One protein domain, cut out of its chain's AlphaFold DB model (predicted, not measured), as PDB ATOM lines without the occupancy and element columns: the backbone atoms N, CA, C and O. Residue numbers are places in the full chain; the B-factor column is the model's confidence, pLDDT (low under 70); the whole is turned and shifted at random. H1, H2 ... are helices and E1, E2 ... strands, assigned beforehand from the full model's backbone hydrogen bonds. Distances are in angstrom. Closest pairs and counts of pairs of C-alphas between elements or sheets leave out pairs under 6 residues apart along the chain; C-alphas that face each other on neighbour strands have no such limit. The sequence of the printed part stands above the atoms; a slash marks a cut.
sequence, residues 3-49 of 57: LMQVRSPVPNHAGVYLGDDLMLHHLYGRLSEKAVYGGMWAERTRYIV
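Overview. This is residues 3 to 49 of the 57 residues of the protein "NlpC/P60 domain-containing protein" of Stenotrophomonas maltophilia (UniProt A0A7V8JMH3). A small, strongly twisted sheet of three strands, E1, E2 and E3, folds back and forth as two hairpins in a row, with residues 3 to 12, a stretch with no named element, before it. The short helix H1 then only grazes the sheet, and the short strand E4 ends near E1. The printed part has 47 residues with four named strands and one named helix, in the order E1 E2 E3 H1 E4. The sheet order is E1, E2, E3, antiparallel throughout, and the class is mostly strand. The whole is compact and rounded, with a radius of gyration of the C-alphas of 10.1 A and spans of 29 by 23 by 19 A.

Arrangement. E1, residues 13 to 19, and E2, residues 22 to 26, form a hairpin, antiparallel at 149 degrees between directions. Their C-alphas 17 and 23 face each other at 4.3 A, and N 16 and O 24 are within hydrogen-bond range at 2.8 A. E2 and E3, residues 32 to 36, form the next hairpin, antiparallel at 147 degrees. C-alphas 26 and 32 face each other at 4.2 A, and N 23 and O 35 are 2.8 A apart. The three strands make a meander, each the antiparallel neighbour of the one before, with E1 and E3 as edge strands. H1, residues 39 to 43, is on the sheet but only grazes it, with residues 41 to 42. In H1 every backbone O i to N i+4 pair is within hydrogen-bond range. E4, residues 45 to 48, pairs with no named strand. H1 and E4 meet only through their link. E4 and E1 are near each other, with 8 pairs of C-alphas within 10 A, while E4 is apart from E2 and E3.

Along the chain. E1 begins at C-alpha 13, (-14.548, -4.878, 1.485), and is 18.7 A long. E2 is 13.3 A and E3 13.2 A. H1 is 6.0 A, and E4, 7.6 A, ends at C-alpha 48, (-24.779, -7.063, -4.590).

Size, cuts and confidence. The C-alphas of Pro 9 and Asp 20, 29.4 A apart, are the two farthest apart. The printed part has no cut, the four links between named elements are tight, and no printed residue is under 70 in pLDDT.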
ATOM      1  N   LEU A   3     -20.627  -5.982  -1.867       98.25
ATOM      2  CA  LEU A   3     -19.207  -6.309  -1.991       98.25
ATOM      3  C   LEU A   3     -18.508  -5.224  -2.799       98.25
ATOM      4  O   LEU A   3     -18.931  -4.892  -3.909       98.25
ATOM      5  N   MET A   4     -17.428  -4.698  -2.239       98.25
ATOM      6  CA  MET A   4     -16.704  -3.538  -2.734       98.25
ATOM      7  C   MET A   4     -15.229  -3.858  -2.965       98.25
ATOM      8  O   MET A   4     -14.638  -4.714  -2.300       98.25
ATOM      9  N   GLN A   5     -14.625  -3.130  -3.902       97.62
ATOM     10  CA  GLN A   5     -13.207  -3.222  -4.231       97.62
ATOM     11  C   GLN A   5     -12.496  -1.907  -3.885       97.62
ATOM     12  O   GLN A   5     -12.638  -0.884  -4.561       97.62
ATOM     13  N   VAL A   6     -11.711  -1.931  -2.808       95.12
ATOM     14  CA  VAL A   6     -11.026  -0.760  -2.251       95.12
ATOM     15  C   VAL A   6      -9.522  -0.998  -2.300       95.12
ATOM     16  O   VAL A   6      -8.992  -1.786  -1.521       95.12
ATOM     17  N   ARG A   7      -8.832  -0.302  -3.217       94.25
ATOM     18  CA  ARG A   7      -7.362  -0.356  -3.387       94.25
ATOM     19  C   ARG A   7      -6.803  -1.789  -3.483       94.25
ATOM     20  O   ARG A   7      -5.738  -2.085  -2.959       94.25
ATOM     21  N   SER A   8      -7.537  -2.671  -4.153       95.00
ATOM     22  CA  SER A   8      -7.217  -4.090  -4.330       95.00
ATOM     23  C   SER A   8      -7.566  -4.504  -5.765       95.00
ATOM     24  O   SER A   8      -8.497  -3.920  -6.326       95.00
ATOM     25  N   PRO A   9      -6.876  -5.486  -6.377       96.75
ATOM     26  CA  PRO A   9      -7.273  -6.054  -7.670       96.75
ATOM     27  C   PRO A   9      -8.548  -6.912  -7.586       96.75
ATOM     28  O   PRO A   9      -9.137  -7.225  -8.617       96.75
ATOM     29  N   VAL A  10      -8.983  -7.278  -6.375       97.31
ATOM     30  CA  VAL A  10     -10.169  -8.108  -6.107       97.31
ATOM     31  C   VAL A  10     -11.065  -7.473  -5.033       97.31
ATOM     32  O   VAL A  10     -10.555  -6.705  -4.210       97.31
ATOM     33  N   PRO A  11     -12.377  -7.784  -4.985       97.75
ATOM     34  CA  PRO A  11     -13.248  -7.331  -3.903       97.75
ATOM     35  C   PRO A  11     -12.708  -7.756  -2.535       97.75
ATOM     36  O   PRO A  11     -12.433  -8.930  -2.304       97.75
ATOM     37  N   ASN A  12     -12.545  -6.788  -1.640       96.69
ATOM     38  CA  ASN A  12     -11.893  -6.962  -0.340       96.69
ATOM     39  C   ASN A  12     -12.636  -6.261   0.803       96.69
ATOM     40  O   ASN A  12     -12.195  -6.319   1.947       96.69
ATOM     41  N   HIS A  13     -13.740  -5.583   0.501       97.62
ATOM     42  CA  HIS A  13     -14.548  -4.878   1.485       97.62
ATOM     43  C   HIS A  13     -16.013  -5.285   1.350       97.62
ATOM     44  O   HIS A  13     -16.486  -5.564   0.248       97.62
ATOM     45  N   ALA A  14     -16.741  -5.324   2.463       97.56
ATOM     46  CA  ALA A  14     -18.139  -5.731   2.483       97.56
ATOM     47  C   ALA A  14     -18.970  -4.845   3.415       97.56
ATOM     48  O   ALA A  14     -18.479  -4.339   4.423       97.56
ATOM     49  N   GLY A  15     -20.247  -4.686   3.075       97.56
ATOM     50  CA  GLY A  15     -21.233  -3.985   3.891       97.56
ATOM     51  C   GLY A  15     -22.610  -4.643   3.832       97.56
ATOM     52  O   GLY A  15     -22.961  -5.337   2.871       97.56
ATOM     53  N   VAL A  16     -23.423  -4.428   4.858       97.38
ATOM     54  CA  VAL A  16     -24.831  -4.841   4.891       97.38
ATOM     55  C   VAL A  16     -25.687  -3.614   4.631       97.38
ATOM     56  O   VAL A  16     -25.659  -2.677   5.418       97.38
ATOM     57  N   TYR A  17     -26.440  -3.611   3.530       96.56
ATOM     58  CA  TYR A  17     -27.399  -2.546   3.249       96.56
ATOM     59  C   TYR A  17     -28.526  -2.577   4.282       96.56
ATOM     60  O   TYR A  17     -29.091  -3.646   4.528       96.56
ATOM     61  N   LEU A  18     -28.827  -1.427   4.875       96.00
ATOM     62  CA  LEU A  18     -29.827  -1.275   5.929       96.00
ATOM     63  C   LEU A  18     -31.141  -0.662   5.424       96.00
ATOM     64  O   LEU A  18     -32.112  -0.665   6.169       96.00
ATOM     65  N   GLY A  19     -31.177  -0.174   4.180       95.00
ATOM     66  CA  GLY A  19     -32.237   0.716   3.699       95.00
ATOM     67  C   GLY A  19     -31.819   2.182   3.806       95.00
ATOM     68  O   GLY A  19     -30.768   2.475   4.375       95.00
ATOM     69  N   ASP A  20     -32.624   3.070   3.224       96.56
ATOM     70  CA  ASP A  20     -32.456   4.531   3.290       96.56
ATOM     71  C   ASP A  20     -31.039   5.018   2.961       96.56
ATOM     72  O   ASP A  20     -30.471   5.857   3.658       96.56
ATOM     73  N   ASP A  21     -30.435   4.427   1.926       96.62
ATOM     74  CA  ASP A  21     -29.065   4.714   1.501       96.62
ATOM     75  C   ASP A  21     -28.026   4.540   2.622       96.62
ATOM     76  O   ASP A  21     -26.963   5.152   2.593       96.62
ATOM     77  N   LEU A  22     -28.285   3.679   3.611       98.12
ATOM     78  CA  LEU A  22     -27.353   3.351   4.688       98.12
ATOM     79  C   LEU A  22     -26.813   1.928   4.556       98.12
ATOM     80  O   LEU A  22     -27.510   0.980   4.182       98.12
ATOM     81  N   MET A  23     -25.560   1.753   4.956       98.06
ATOM     82  CA  MET A  23     -24.943   0.445   5.139       98.06
ATOM     83  C   MET A  23     -24.236   0.340   6.488       98.06
ATOM     84  O   MET A  23     -23.660   1.308   6.976       98.06
ATOM     85  N   LEU A  24     -24.238  -0.858   7.069       98.19
ATOM     86  CA  LEU A  24     -23.347  -1.233   8.162       98.19
ATOM     87  C   LEU A  24     -22.076  -1.837   7.571       98.19
ATOM     88  O   LEU A  24     -22.151  -2.798   6.799       98.19
ATOM     89  N   HIS A  25     -20.916  -1.319   7.951       97.75
ATOM     90  CA  HIS A  25     -19.634  -1.913   7.584       97.75
ATOM     91  C   HIS A  25     -18.598  -1.703   8.685       97.75
ATOM     92  O   HIS A  25     -18.795  -0.914   9.604       97.75
ATOM     93  N   HIS A  26     -17.488  -2.424   8.581       96.12
ATOM     94  CA  HIS A  26     -16.332  -2.264   9.449       96.12
ATOM     95  C   HIS A  26     -15.169  -1.737   8.611       96.12
ATOM     96  O   HIS A  26     -14.756  -2.393   7.655       96.12
ATOM     97  N   LEU A  27     -14.670  -0.543   8.930       92.94
ATOM     98  CA  LEU A  27     -13.488   0.007   8.270       92.94
ATOM     99  C   LEU A  27     -12.229  -0.437   9.015       92.94
ATOM    100  O   LEU A  27     -12.215  -0.463  10.242       92.94
ATOM    101  N   TYR A  28     -11.159  -0.744   8.280       90.75
ATOM    102  CA  TYR A  28      -9.879  -1.128   8.875       90.75
ATOM    103  C   TYR A  28      -9.431  -0.129   9.957       90.75
ATOM    104  O   TYR A  28      -9.357   1.075   9.704       90.75
ATOM    105  N   GLY A  29      -9.139  -0.638  11.156       93.88
ATOM    106  CA  GLY A  29      -8.693   0.167  12.297       93.88
ATOM    107  C   GLY A  29      -9.793   0.976  12.998       93.88
ATOM    108  O   GLY A  29      -9.473   1.823  13.829       93.88
ATOM    109  N   ARG A  30     -11.075   0.749  12.682       95.50
ATOM    110  CA  ARG A  30     -12.221   1.438  13.302       95.50
ATOM    111  C   ARG A  30     -13.291   0.434  13.721       95.50
ATOM    112  O   ARG A  30     -13.340  -0.674  13.212       95.50
ATOM    113  N   LEU A  31     -14.165   0.816  14.650       96.94
ATOM    114  CA  LEU A  31     -15.341   0.010  14.983       96.94
ATOM    115  C   LEU A  31     -16.334  -0.021  13.813       96.94
ATOM    116  O   LEU A  31     -16.287   0.818  12.914       96.94
ATOM    117  N   SER A  32     -17.244  -0.996  13.840       97.25
ATOM    118  CA  SER A  32     -18.344  -1.056  12.878       97.25
ATOM    119  C   SER A  32     -19.219   0.191  12.983       97.25
ATOM    120  O   SER A  32     -19.568   0.614  14.084       97.25
ATOM    121  N   GLU A  33     -19.607   0.750  11.843       97.62
ATOM    122  CA  GLU A  33     -20.406   1.971  11.780       97.62
ATOM    123  C   GLU A  33     -21.486   1.897  10.702       97.62
ATOM    124  O   GLU A  33     -21.372   1.157   9.718       97.62
ATOM    125  N   LYS A  34     -22.546   2.688  10.901       98.06
ATOM    126  CA  LYS A  34     -23.492   3.009   9.836       98.06
ATOM    127  C   LYS A  34     -22.902   4.145   9.011       98.06
ATOM    128  O   LYS A  34     -22.572   5.190   9.561       98.06
ATOM    129  N   ALA A  35     -22.812   3.944   7.708       97.06
ATOM    130  CA  ALA A  35     -22.339   4.941   6.763       97.06
ATOM    131  C   ALA A  35     -23.342   5.091   5.621       97.06
ATOM    132  O   ALA A  35     -24.072   4.151   5.300       97.06
ATOM    133  N   VAL A  36     -23.347   6.263   4.987       98.12
ATOM    134  CA  VAL A  36     -24.107   6.480   3.755       98.12
ATOM    135  C   VAL A  36     -23.519   5.603   2.653       98.12
ATOM    136  O   VAL A  36     -22.338   5.707   2.312       98.12
ATOM    137  N   TYR A  37     -24.346   4.734   2.091       98.00
ATOM    138  CA  TYR A  37     -24.069   3.971   0.890       98.00
ATOM    139  C   TYR A  37     -24.264   4.859  -0.347       98.00
ATOM    140  O   TYR A  37     -25.289   4.836  -1.017       98.00
ATOM    141  N   GLY A  38     -23.241   5.656  -0.643       96.94
ATOM    142  CA  GLY A  38     -23.184   6.555  -1.793       96.94
ATOM    143  C   GLY A  38     -21.739   6.889  -2.159       96.94
ATOM    144  O   GLY A  38     -20.804   6.321  -1.581       96.94
ATOM    145  N   GLY A  39     -21.552   7.797  -3.124       96.38
ATOM    146  CA  GLY A  39     -20.235   8.265  -3.577       96.38
ATOM    147  C   GLY A  39     -19.239   7.120  -3.758       96.38
ATOM    148  O   GLY A  39     -19.545   6.112  -4.392       96.38
ATOM    149  N   MET A  40     -18.086   7.223  -3.092       95.81
ATOM    150  CA  MET A  40     -17.013   6.233  -3.179       95.81
ATOM    151  C   MET A  40     -17.454   4.792  -2.850       95.81
ATOM    152  O   MET A  40     -16.917   3.846  -3.424       95.81
ATOM    153  N   TRP A  41     -18.405   4.590  -1.931       96.69
ATOM    154  CA  TRP A  41     -18.867   3.244  -1.568       96.69
ATOM    155  C   TRP A  41     -19.718   2.621  -2.675       96.69
ATOM    156  O   TRP A  41     -19.515   1.460  -3.040       96.69
ATOM    157  N   ALA A  42     -20.622   3.409  -3.258       97.19
ATOM    158  CA  ALA A  42     -21.425   2.986  -4.400       97.19
ATOM    159  C   ALA A  42     -20.550   2.775  -5.648       97.19
ATOM    160  O   ALA A  42     -20.623   1.719  -6.272       97.19
ATOM    161  N   GLU A  43     -19.646   3.712  -5.952       97.69
ATOM    162  CA  GLU A  43     -18.707   3.635  -7.086       97.69
ATOM    163  C   GLU A  43     -17.808   2.392  -7.041       97.69
ATOM    164  O   GLU A  43     -17.448   1.831  -8.075       97.69
ATOM    165  N   ARG A  44     -17.431   1.948  -5.838       97.31
ATOM    166  CA  ARG A  44     -16.569   0.774  -5.637       97.31
ATOM    167  C   ARG A  44     -17.334  -0.535  -5.513       97.31
ATOM    168  O   ARG A  44     -16.704  -1.573  -5.293       97.31
ATOM    169  N   THR A  45     -18.659  -0.518  -5.626       98.31
ATOM    170  CA  THR A  45     -19.470  -1.734  -5.538       98.31
ATOM    171  C   THR A  45     -19.262  -2.597  -6.770       98.31
ATOM    172  O   THR A  45     -19.439  -2.156  -7.902       98.31
ATOM    173  N   ARG A  46     -18.905  -3.863  -6.542       98.25
ATOM    174  CA  ARG A  46     -18.718  -4.850  -7.607       98.25
ATOM    175  C   ARG A  46     -19.837  -5.880  -7.652       98.25
ATOM    176  O   ARG A  46     -20.219  -6.308  -8.737       98.25
ATOM    177  N   TYR A  47     -20.363  -6.267  -6.491       98.19
ATOM    178  CA  TYR A  47     -21.453  -7.233  -6.404       98.19
ATOM    179  C   TYR A  47     -22.447  -6.840  -5.321       98.19
ATOM    180  O   TYR A  47     -22.068  -6.420  -4.229       98.19
ATOM    181  N   ILE A  48     -23.726  -7.065  -5.600       96.94
ATOM    182  CA  ILE A  48     -24.779  -7.063  -4.590       96.94
ATOM    183  C   ILE A  48     -25.283  -8.494  -4.498       96.94
ATOM    184  O   ILE A  48     -25.834  -9.035  -5.455       96.94
ATOM    185  N   VAL A  49     -25.072  -9.116  -3.344       96.25
ATOM    186  CA  VAL A  49     -25.439 -10.511  -3.104       96.25
ATOM    187  C   VAL A  49     -26.467 -10.601  -1.990       96.25
ATOM    188  O   VAL A  49     -26.465  -9.826  -1.027       96.25
TER     189      VAL A  49